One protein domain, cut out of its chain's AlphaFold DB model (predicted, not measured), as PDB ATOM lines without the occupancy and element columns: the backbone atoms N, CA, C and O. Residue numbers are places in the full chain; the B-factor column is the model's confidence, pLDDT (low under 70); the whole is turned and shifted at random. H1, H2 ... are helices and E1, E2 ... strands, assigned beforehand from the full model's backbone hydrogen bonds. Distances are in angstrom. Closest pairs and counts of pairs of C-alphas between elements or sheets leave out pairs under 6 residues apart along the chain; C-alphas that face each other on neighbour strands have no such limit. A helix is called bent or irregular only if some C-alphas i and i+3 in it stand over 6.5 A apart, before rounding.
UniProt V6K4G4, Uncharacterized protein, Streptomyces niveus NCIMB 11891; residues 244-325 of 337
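This is residues 244 to 325 of the 337 residues of an uncharacterized protein of Streptomyces niveus NCIMB 11891 (UniProt V6K4G4). A twisted sheet of five strands, curled like part of a barrel, has the helical hairpin H1 and H2 at one end and the turn of the long hairpin E2 and E3 at the other. It is a folded sheet, bent back on itself, with E1 and E2 facing E5 and E4 and E3 as hinge. The 82 printed residues hold E1, E2, E3, H1, H2, E4 and E5 in chain order; the sheet runs E1, E2, E3, E5, E4, antiparallel throughout, and the class is mixed. The whole is only just compact, close to loose, with a radius of gyration of the C-alphas of 13.7 A, and elongated, spanning 44 by 25 by 17 A.

E1, residues 244 to 247, and E2, residues 250 to 261, form a hairpin, with N 247 and O 250 2.9 A apart, within hydrogen-bond range. E2 bends by 75 degrees at residue 253. With E3, residues 264 to 273, they form a meander, each strand the antiparallel neighbour of the one before; N 257 and O 268 are 2.8 A apart. H1, residues 274 to 282, is on the sheet at a height of 9.5 A. H1 and H2, residues 285 to 294, touch at Leu 279 and Tyr 288, their closest C-alphas, 5.7 A apart, at a shallow tilt of 21 degrees, opposite ways. H2 is not on the sheet. In both helices every O i to N i+4 pair is within hydrogen-bond range. E4, residues 310 to 313, and E5, residues 318 to 324, form a hairpin, with N 312 and O 320 at 2.8 A. E5 neighbours E3, with N 269 and O 321 at 2.8 A.

E1 begins at C-alpha 244 (32.077, 24.134, 13.186). E2 measures 29.2 A, E3 28.7 A, H2 14.3 A and E5 20.9 A, ending at C-alpha 324 (50.064, 24.293, 8.972).

The C-alphas farthest apart, of Gly 263 and Glu 286, are 44.2 A apart. The printed part has no cut. The link from H2 to E4, residues 295 to 309, is long. Residues 302 to 304 and 306 have pLDDT under 70.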
ATOM      1  N   LYS A 244      32.211  24.328  11.747       82.62
ATOM      2  CA  LYS A 244      32.077  24.134  13.186       82.62
ATOM      3  C   LYS A 244      33.409  23.668  13.733       82.62
ATOM      4  O   LYS A 244      33.866  22.582  13.384       82.62
ATOM      5  N   ALA A 245      33.995  24.478  14.602       84.69
ATOM      6  CA  ALA A 245      35.176  24.109  15.366       84.69
ATOM      7  C   ALA A 245      34.789  23.893  16.830       84.69
ATOM      8  O   ALA A 245      33.841  24.500  17.331       84.69
ATOM      9  N   CYS A 246      35.514  23.012  17.509       85.81
ATOM     10  CA  CYS A 246      35.393  22.830  18.947       85.81
ATOM     11  C   CYS A 246      36.735  23.184  19.580       85.81
ATOM     12  O   CYS A 246      37.752  22.600  19.208       85.81
ATOM     13  N   PHE A 247      36.734  24.128  20.518       84.88
ATOM     14  CA  PHE A 247      37.925  24.548  21.252       84.88
ATOM     15  C   PHE A 247      37.660  24.377  22.743       84.88
ATOM     16  O   PHE A 247      36.744  24.996  23.275       84.88
ATOM     17  N   ALA A 248      38.423  23.499  23.403       80.50
ATOM     18  CA  ALA A 248      38.261  23.171  24.823       80.50
ATOM     19  C   ALA A 248      36.800  22.862  25.242       80.50
ATOM     20  O   ALA A 248      36.343  23.264  26.308       80.50
ATOM     21  N   GLY A 249      36.049  22.149  24.392       82.81
ATOM     22  CA  GLY A 249      34.648  21.775  24.640       82.81
ATOM     23  C   GLY A 249      33.609  22.826  24.229       82.81
ATOM     24  O   GLY A 249      32.422  22.507  24.179       82.81
ATOM     25  N   GLU A 250      34.036  24.037  23.873       88.62
ATOM     26  CA  GLU A 250      33.168  25.102  23.371       88.62
ATOM     27  C   GLU A 250      33.014  25.008  21.852       88.62
ATOM     28  O   GLU A 250      33.994  24.888  21.113       88.62
ATOM     29  N   GLN A 251      31.772  25.075  21.373       92.00
ATOM     30  CA  GLN A 251      31.471  25.042  19.944       92.00
ATOM     31  C   GLN A 251      31.519  26.447  19.347       92.00
ATOM     32  O   GLN A 251      30.928  27.375  19.892       92.00
ATOM     33  N   TYR A 252      32.140  26.575  18.179       92.31
ATOM     34  CA  TYR A 252      32.230  27.813  17.412       92.31
ATOM     35  C   TYR A 252      31.610  27.622  16.032       92.31
ATOM     36  O   TYR A 252      31.769  26.569  15.414       92.31
ATOM     37  N   VAL A 253      30.923  28.656  15.551       92.31
ATOM     38  CA  VAL A 253      30.378  28.744  14.191       92.31
ATOM     39  C   VAL A 253      31.188  29.777  13.425       92.31
ATOM     40  O   VAL A 253      31.441  30.872  13.933       92.31
ATOM     41  N   GLY A 254      31.622  29.425  12.220       91.81
ATOM     42  CA  GLY A 254      32.528  30.274  11.474       91.81
ATOM     43  C   GLY A 254      32.790  29.835  10.043       91.81
ATOM     44  O   GLY A 254      32.021  29.098   9.421       91.81
ATOM     45  N   THR A 255      33.936  30.286   9.542       87.19
ATOM     46  CA  THR A 255      34.458  29.927   8.224       87.19
ATOM     47  C   THR A 255      35.838  29.309   8.338       87.19
ATOM     48  O   THR A 255      36.677  29.797   9.095       87.19
ATOM     49  N   ASP A 256      36.073  28.279   7.528       86.25
ATOM     50  CA  ASP A 256      37.397  27.716   7.292       86.25
ATOM     51  C   ASP A 256      37.953  28.240   5.971       86.25
ATOM     52  O   ASP A 256      37.317  28.167   4.916       86.25
ATOM     53  N   GLN A 257      39.176  28.746   6.020       85.00
ATOM     54  CA  GLN A 257      39.921  29.220   4.868       85.00
ATOM     55  C   GLN A 257      41.157  28.353   4.687       85.00
ATOM     56  O   GLN A 257      41.967  28.198   5.599       85.00
ATOM     57  N   VAL A 258      41.331  27.812   3.483       85.06
ATOM     58  CA  VAL A 258      42.532  27.060   3.111       85.06
ATOM     59  C   VAL A 258      43.296  27.853   2.065       85.06
ATOM     60  O   VAL A 258      42.775  28.152   0.990       85.06
ATOM     61  N   PHE A 259      44.553  28.169   2.353       84.62
ATOM     62  CA  PHE A 259      45.445  28.853   1.420       84.62
ATOM     63  C   PHE A 259      46.841  28.230   1.438       84.62
ATOM     64  O   PHE A 259      47.153  27.358   2.248       84.62
ATOM     65  N   ARG A 260      47.690  28.632   0.489       84.06
ATOM     66  CA  ARG A 260      49.083  28.183   0.413       84.06
ATOM     67  C   ARG A 260      50.032  29.356   0.623       84.06
ATOM     68  O   ARG A 260      49.933  30.353  -0.088       84.06
ATOM     69  N   ILE A 261      50.980  29.207   1.544       82.56
ATOM     70  CA  ILE A 261      52.112  30.125   1.716       82.56
ATOM     71  C   ILE A 261      53.368  29.391   1.257       82.56
ATOM     72  O   ILE A 261      53.750  28.396   1.860       82.56
ATOM     73  N   ASN A 262      54.018  29.863   0.188       84.62
ATOM     74  CA  ASN A 262      55.239  29.246  -0.354       84.62
ATOM     75  C   ASN A 262      55.104  27.722  -0.577       84.62
ATOM     76  O   ASN A 262      55.989  26.954  -0.221       84.62
ATOM     77  N   GLY A 263      53.961  27.278  -1.110       82.06
ATOM     78  CA  GLY A 263      53.652  25.856  -1.327       82.06
ATOM     79  C   GLY A 263      53.100  25.123  -0.099       82.06
ATOM     80  O   GLY A 263      52.351  24.165  -0.261       82.06
ATOM     81  N   THR A 264      53.349  25.629   1.110       87.12
ATOM     82  CA  THR A 264      52.847  25.044   2.360       87.12
ATOM     83  C   THR A 264      51.358  25.326   2.521       87.12
ATOM     84  O   THR A 264      50.934  26.483   2.456       87.12
ATOM     85  N   ARG A 265      50.556  24.281   2.737       89.38
ATOM     86  CA  ARG A 265      49.118  24.412   2.994       89.38
ATOM     87  C   ARG A 265      48.882  24.923   4.417       89.38
ATOM     88  O   ARG A 265      49.404  24.369   5.379       89.38
ATOM     89  N   VAL A 266      48.071  25.966   4.529       89.06
ATOM     90  CA  VAL A 266      47.676  26.593   5.788       89.06
ATOM     91  C   VAL A 266      46.155  26.614   5.855       89.06
ATOM     92  O   VAL A 266      45.491  26.959   4.876       89.06
ATOM     93  N   GLU A 267      45.624  26.225   7.007       90.19
ATOM     94  CA  GLU A 267      44.208  26.323   7.347       90.19
ATOM     95  C   GLU A 267      44.021  27.407   8.401       90.19
ATOM     96  O   GLU A 267      44.810  27.494   9.343       90.19
ATOM     97  N   ALA A 268      42.991  28.229   8.230       90.62
ATOM     98  CA  ALA A 268      42.590  29.249   9.181       90.62
ATOM     99  C   ALA A 268      41.086  29.158   9.441       90.62
ATOM    100  O   ALA A 268      40.300  29.249   8.502       90.62
ATOM    101  N   PHE A 269      40.705  29.022  10.704       91.31
ATOM    102  CA  PHE A 269      39.331  29.126  11.174       91.31
ATOM    103  C   PHE A 269      39.101  30.518  11.762       91.31
ATOM    104  O   PHE A 269      39.914  30.985  12.564       91.31
ATOM    105  N   SER A 270      37.981  31.153  11.423       92.38
ATOM    106  CA  SER A 270      37.486  32.343  12.121       92.38
ATOM    107  C   SER A 270      36.008  32.194  12.456       92.38
ATOM    108  O   SER A 270      35.210  31.846  11.584       92.38
ATOM    109  N   GLY A 271      35.629  32.465  13.704       93.75
ATOM    110  CA  GLY A 271      34.264  32.224  14.162       93.75
ATOM    111  C   GLY A 271      33.903  32.893  15.479       93.75
ATOM    112  O   GLY A 271      34.702  33.603  16.090       93.75
ATOM    113  N   VAL A 272      32.669  32.645  15.908       94.88
ATOM    114  CA  VAL A 272      32.086  33.108  17.175       94.88
ATOM    115  C   VAL A 272      31.504  31.899  17.903       94.88
ATOM    116  O   VAL A 272      31.001  30.977  17.253       94.88
ATOM    117  N   ALA A 273      31.578  31.879  19.236       95.00
ATOM    118  CA  ALA A 273      30.962  30.831  20.049       95.00
ATOM    119  C   ALA A 273      29.485  30.641  19.657       95.00
ATOM    120  O   ALA A 273      28.764  31.613  19.432       95.00
ATOM    121  N   ALA A 274      29.038  29.395  19.518       94.69
ATOM    122  CA  ALA A 274      27.785  29.059  18.845       94.69
ATOM    123  C   ALA A 274      26.545  29.661  19.528       94.69
ATOM    124  O   ALA A 274      25.603  30.079  18.849       94.69
ATOM    125  N   ASP A 275      26.548  29.731  20.860       95.00
ATOM    126  CA  ASP A 275      25.491  30.367  21.647       95.00
ATOM    127  C   ASP A 275      25.429  31.880  21.392       95.00
ATOM    128  O   ASP A 275      24.349  32.429  21.181       95.00
ATOM    129  N   LEU A 276      26.586  32.537  21.323       96.62
ATOM    130  CA  LEU A 276      26.700  33.964  21.034       96.62
ATOM    131  C   LEU A 276      26.391  34.300  19.571       96.62
ATOM    132  O   LEU A 276      25.727  35.300  19.296       96.62
ATOM    133  N   TYR A 277      26.828  33.456  18.635       95.81
ATOM    134  CA  TYR A 277      26.492  33.579  17.219       95.81
ATOM    135  C   TYR A 277      24.978  33.543  17.026       95.81
ATOM    136  O   TYR A 277      24.440  34.353  16.277       95.81
ATOM    137  N   LYS A 278      24.280  32.640  17.727       95.88
ATOM    138  CA  LYS A 278      22.823  32.537  17.646       95.88
ATOM    139  C   LYS A 278      22.131  33.839  18.058       95.88
ATOM    140  O   LYS A 278      21.268  34.302  17.324       95.88
ATOM    141  N   LEU A 279      22.555  34.466  19.157       97.81
ATOM    142  CA  LEU A 279      22.012  35.763  19.589       97.81
ATOM    143  C   LEU A 279      22.178  36.834  18.500       97.81
ATOM    144  O   LEU A 279      21.245  37.572  18.194       97.81
ATOM    145  N   LEU A 280      23.347  36.878  17.854       97.00
ATOM    146  CA  LEU A 280      23.599  37.785  16.730       97.00
ATOM    147  C   LEU A 280      22.822  37.403  15.457       97.00
ATOM    148  O   LEU A 280      22.444  38.265  14.668       97.00
ATOM    149  N   ALA A 281      22.567  36.125  15.210       94.69
ATOM    150  CA  ALA A 281      21.727  35.709  14.092       94.69
ATOM    151  C   ALA A 281      20.266  36.137  14.320       94.69
ATOM    152  O   ALA A 281      19.631  36.644  13.392       94.69
ATOM    153  N   ASP A 282      19.785  36.024  15.561       96.25
ATOM    154  CA  ASP A 282      18.410  36.320  15.980       96.25
ATOM    155  C   ASP A 282      18.148  37.829  16.196       96.25
ATOM    156  O   ASP A 282      17.006  38.246  16.395       96.25
ATOM    157  N   GLY A 283      19.179  38.678  16.098       96.38
ATOM    158  CA  GLY A 283      19.041  40.132  16.235       96.38
ATOM    159  C   GLY A 283      19.177  40.661  17.670       96.38
ATOM    160  O   GLY A 283      18.992  41.860  17.879       96.38
ATOM    161  N   GLU A 284      19.539  39.806  18.627       97.81
ATOM    162  CA  GLU A 284      19.613  40.077  20.071       97.81
ATOM    163  C   GLU A 284      21.001  40.616  20.480       97.81
ATOM    164  O   GLU A 284      21.813  39.951  21.129       97.81
ATOM    165  N   VAL A 285      21.304  41.851  20.073       97.62
ATOM    166  CA  VAL A 285      22.597  42.514  20.313       97.62
ATOM    167  C   VAL A 285      22.827  42.800  21.794       97.62
ATOM    168  O   VAL A 285      23.943  42.600  22.276       97.62
ATOM    169  N   GLU A 286      21.814  43.275  22.522       97.62
ATOM    170  CA  GLU A 286      21.966  43.578  23.955       97.62
ATOM    171  C   GLU A 286      22.257  42.323  24.772       97.62
ATOM    172  O   GLU A 286      23.153  42.319  25.620       97.62
ATOM    173  N   GLU A 287      21.538  41.238  24.482       97.81
ATOM    174  CA  GLU A 287      21.741  39.956  25.149       97.81
ATOM    175  C   GLU A 287      23.112  39.367  24.795       97.81
ATOM    176  O   GLU A 287      23.828  38.928  25.694       97.81
ATOM    177  N   TYR A 288      23.546  39.454  23.528       97.75
ATOM    178  CA  TYR A 288      24.912  39.094  23.127       97.75
ATOM    179  C   TYR A 288      25.970  39.856  23.942       97.75
ATOM    180  O   TYR A 288      26.896  39.253  24.495       97.75
ATOM    181  N   ARG A 289      25.832  41.181  24.069       96.69
ATOM    182  CA  ARG A 289      26.769  42.022  24.836       96.69
ATOM    183  C   ARG A 289      26.750  41.686  26.330       96.69
ATOM    184  O   ARG A 289      27.798  41.646  26.970       96.69
ATOM    185  N   ARG A 290      25.577  41.409  26.900       97.06
ATOM    186  CA  ARG A 290      25.453  41.000  28.306       97.06
ATOM    187  C   ARG A 290      26.112  39.641  28.553       97.06
ATOM    188  O   ARG A 290      26.896  39.511  29.489       97.06
ATOM    189  N   ARG A 291      25.845  38.651  27.697       97.00
ATOM    190  CA  ARG A 291      26.402  37.293  27.811       97.00
ATOM    191  C   ARG A 291      27.912  37.261  27.634       97.00
ATOM    192  O   ARG A 291      28.594  36.616  28.422       97.00
ATOM    193  N   THR A 292      28.439  37.991  26.653       95.62
ATOM    194  CA  THR A 292      29.894  38.157  26.492       95.62
ATOM    195  C   THR A 292      30.527  38.797  27.720       95.62
ATOM    196  O   THR A 292      31.577  38.345  28.163       95.62
ATOM    197  N   TYR A 293      29.878  39.799  28.327       96.31
ATOM    198  CA  TYR A 293      30.396  40.421  29.544       96.31
ATOM    199  C   TYR A 293      30.456  39.439  30.713       96.31
ATOM    200  O   TYR A 293      31.451  39.394  31.434       96.31
ATOM    201  N   GLU A 294      29.400  38.651  30.903       95.75
ATOM    202  CA  GLU A 294      29.327  37.639  31.960       95.75
ATOM    203  C   GLU A 294      30.404  36.572  31.791       95.75
ATOM    204  O   GLU A 294      31.105  36.276  32.754       95.75
ATOM    205  N   ARG A 295      30.598  36.092  30.558       93.81
ATOM    206  CA  ARG A 295      31.573  35.048  30.211       93.81
ATOM    207  C   ARG A 295      32.993  35.564  29.968       93.81
ATOM    208  O   ARG A 295      33.858  34.787  29.583       93.81
ATOM    209  N   ARG A 296      33.274  36.860  30.156       91.81
ATOM    210  CA  ARG A 296      34.533  37.495  29.705       91.81
ATOM    211  C   ARG A 296      35.814  36.850  30.254       91.81
ATOM    212  O   ARG A 296      36.856  36.989  29.625       91.81
ATOM    213  N   ASN A 297      35.718  36.161  31.393       90.19
ATOM    214  CA  ASN A 297      36.824  35.472  32.063       90.19
ATOM    215  C   ASN A 297      36.755  33.937  31.937       90.19
ATOM    216  O   ASN A 297      37.596  33.252  32.509       90.19
ATOM    217  N   ASP A 298      35.765  33.406  31.217       89.38
ATOM    218  CA  ASP A 298      35.481  31.966  31.138       89.38
ATOM    219  C   ASP A 298      36.020  31.336  29.841       89.38
ATOM    220  O   ASP A 298      35.814  30.150  29.580       89.38
ATOM    221  N   TRP A 299      36.670  32.132  28.990       87.12
ATOM    222  CA  TRP A 299      37.158  31.678  27.695       87.12
ATOM    223  C   TRP A 299      38.440  30.846  27.828       87.12
ATOM    224  O   TRP A 299      39.295  31.181  28.649       87.12
ATOM    225  N   PRO A 300      38.608  29.791  27.009       79.94
ATOM    226  CA  PRO A 300      39.815  28.977  27.032       79.94
ATOM    227  C   PRO A 300      41.065  29.788  26.693       79.94
ATOM    228  O   PRO A 300      41.051  30.618  25.780       79.94
ATOM    229  N   GLU A 301      42.165  29.480  27.377       73.81
ATOM    230  CA  GLU A 301      43.480  29.974  26.982       73.81
ATOM    231  C   GLU A 301      43.916  29.323  25.653       73.81
ATOM    232  O   GLU A 301      43.598  28.153  25.413       73.81
ATOM    233  N   PRO A 302      44.665  30.034  24.788       67.88
ATOM    234  CA  PRO A 302      45.114  29.524  23.488       67.88
ATOM    235  C   PRO A 302      45.815  28.159  23.542       67.88
ATOM    236  O   PRO A 302      45.610  27.329  22.656       67.88
ATOM    237  N   ASP A 303      46.584  27.912  24.608       66.75
ATOM    238  CA  ASP A 303      47.354  26.680  24.826       66.75
ATOM    239  C   ASP A 303      46.472  25.453  25.133       66.75
ATOM    240  O   ASP A 303      46.961  24.326  25.130       66.75
ATOM    241  N   ALA A 304      45.174  25.650  25.393       63.44
ATOM    242  CA  ALA A 304      44.209  24.579  25.650       63.44
ATOM    243  C   ALA A 304      43.544  24.037  24.369       63.44
ATOM    244  O   ALA A 304      42.596  23.249  24.448       63.44
ATOM    245  N   ILE A 305      43.984  24.490  23.191       70.38
ATOM    246  CA  ILE A 305      43.409  24.107  21.901       70.38
ATOM    247  C   ILE A 305      44.318  23.098  21.197       70.38
ATOM    248  O   ILE A 305      45.289  23.470  20.538       70.38
ATOM    249  N   ASP A 306      43.955  21.821  21.294       67.75
ATOM    250  CA  ASP A 306      44.628  20.734  20.582       67.75
ATOM    251  C   ASP A 306      44.502  20.896  19.046       67.75
ATOM    252  O   ASP A 306      43.528  21.450  18.531       67.75
ATOM    253  N   ASP A 307      45.493  20.401  18.295       77.62
ATOM    254  CA  ASP A 307      45.529  20.314  16.818       77.62
ATOM    255  C   ASP A 307      45.542  21.630  16.011       77.62
ATOM    256  O   ASP A 307      45.502  21.605  14.768       77.62
ATOM    257  N   TRP A 308      45.648  22.781  16.680       81.81
ATOM    258  CA  TRP A 308      45.862  24.086  16.049       81.81
ATOM    259  C   TRP A 308      47.232  24.662  16.411       81.81
ATOM    260  O   TRP A 308      47.778  24.389  17.471       81.81
ATOM    261  N   GLY A 309      47.828  25.427  15.491       80.88
ATOM    262  CA  GLY A 309      49.167  25.986  15.690       80.88
ATOM    263  C   GLY A 309      49.134  27.273  16.507       80.88
ATOM    264  O   GLY A 309      49.645  27.329  17.617       80.88
ATOM    265  N   ALA A 310      48.548  28.324  15.936       86.81
ATOM    266  CA  ALA A 310      48.352  29.603  16.609       86.81
ATOM    267  C   ALA A 310      46.858  29.871  16.745       86.81
ATOM    268  O   ALA A 310      46.131  29.818  15.753       86.81
ATOM    269  N   SER A 311      46.408  30.191  17.950       88.69
ATOM    270  CA  SER A 311      45.011  30.480  18.244       88.69
ATOM    271  C   SER A 311      44.869  31.760  19.062       88.69
ATOM    272  O   SER A 311      45.797  32.227  19.721       88.69
ATOM    273  N   SER A 312      43.700  32.377  18.965       88.81
ATOM    274  CA  SER A 312      43.317  33.556  19.723       88.81
ATOM    275  C   SER A 312      41.824  33.479  19.980       88.81
ATOM    276  O   SER A 312      41.040  33.606  19.040       88.81
ATOM    277  N   ILE A 313      41.443  33.328  21.246       90.25
ATOM    278  CA  ILE A 313      40.061  33.475  21.705       90.25
ATOM    279  C   ILE A 313      39.964  34.798  22.458       90.25
ATOM    280  O   ILE A 313      40.826  35.136  23.270       90.25
ATOM    281  N   ARG A 314      38.949  35.595  22.138       90.25
ATOM    282  CA  ARG A 314      38.761  36.933  22.700       90.25
ATOM    283  C   ARG A 314      37.611  36.949  23.713       90.25
ATOM    284  O   ARG A 314      36.686  36.150  23.591       90.25
ATOM    285  N   PRO A 315      37.598  37.916  24.657       90.31
ATOM    286  CA  PRO A 315      36.523  38.062  25.646       90.31
ATOM    287  C   PRO A 315      35.113  38.252  25.064       90.31
ATOM    288  O   PRO A 315      34.123  38.024  25.753       90.31
ATOM    289  N   ASP A 316      35.018  38.672  23.801       90.50
ATOM    290  CA  ASP A 316      33.772  38.822  23.039       90.50
ATOM    291  C   ASP A 316      33.276  37.500  22.406       90.50
ATOM    292  O   ASP A 316      32.299  37.503  21.649       90.50
ATOM    293  N   GLY A 317      33.935  36.379  22.726       91.75
ATOM    294  CA  GLY A 317      33.601  35.034  22.261       91.75
ATOM    295  C   GLY A 317      34.015  34.741  20.825       91.75
ATOM    296  O   GLY A 317      33.523  33.783  20.227       91.75
ATOM    297  N   THR A 318      34.882  35.570  20.247       93.88
ATOM    298  CA  THR A 318      35.416  35.347  18.902       93.88
ATOM    299  C   THR A 318      36.684  34.514  18.951       93.88
ATOM    300  O   THR A 318      37.490  34.638  19.874       93.88
ATOM    301  N   ALA A 319      36.864  33.664  17.946       92.50
ATOM    302  CA  ALA A 319      38.026  32.805  17.812       92.50
ATOM    303  C   ALA A 319      38.658  32.955  16.430       92.50
ATOM    304  O   ALA A 319      37.971  33.003  15.407       92.50
ATOM    305  N   LEU A 320      39.985  32.977  16.417       92.12
ATOM    306  CA  LEU A 320      40.817  32.799  15.238       92.12
ATOM    307  C   LEU A 320      41.799  31.672  15.539       92.12
ATOM    308  O   LEU A 320      42.481  31.719  16.559       92.12
ATOM    309  N   ALA A 321      41.904  30.687  14.657       90.88
ATOM    310  CA  ALA A 321      42.893  29.624  14.772       90.88
ATOM    311  C   ALA A 321      43.549  29.375  13.415       90.88
ATOM    312  O   ALA A 321      42.885  29.427  12.386       90.88
ATOM    313  N   ILE A 322      44.858  29.142  13.396       90.62
ATOM    314  CA  ILE A 322      45.649  28.910  12.186       90.62
ATOM    315  C   ILE A 322      46.553  27.704  12.414       90.62
ATOM    316  O   ILE A 322      47.196  27.582  13.459       90.62
ATOM    317  N   ARG A 323      46.646  26.816  11.425       89.06
ATOM    318  CA  ARG A 323      47.561  25.672  11.454       89.06
ATOM    319  C   ARG A 323      48.201  25.410  10.103       89.06
ATOM    320  O   ARG A 323      47.613  25.654   9.050       89.06
ATOM    321  N   VAL A 324      49.413  24.872  10.146       88.19
ATOM    322  CA  VAL A 324      50.064  24.293   8.972       88.19
ATOM    323  C   VAL A 324      49.552  22.868   8.817       88.19
ATOM    324  O   VAL A 324      49.603  22.090   9.764       88.19
ATOM    325  N   VAL A 325      49.066  22.526   7.628       82.94
ATOM    326  CA  VAL A 325      48.645  21.161   7.313       82.94
ATOM    327  C   VAL A 325      49.845  20.439   6.705       82.94
ATOM    328  O   VAL A 325      50.316  20.880   5.651       82.94
TER     329      VAL A 325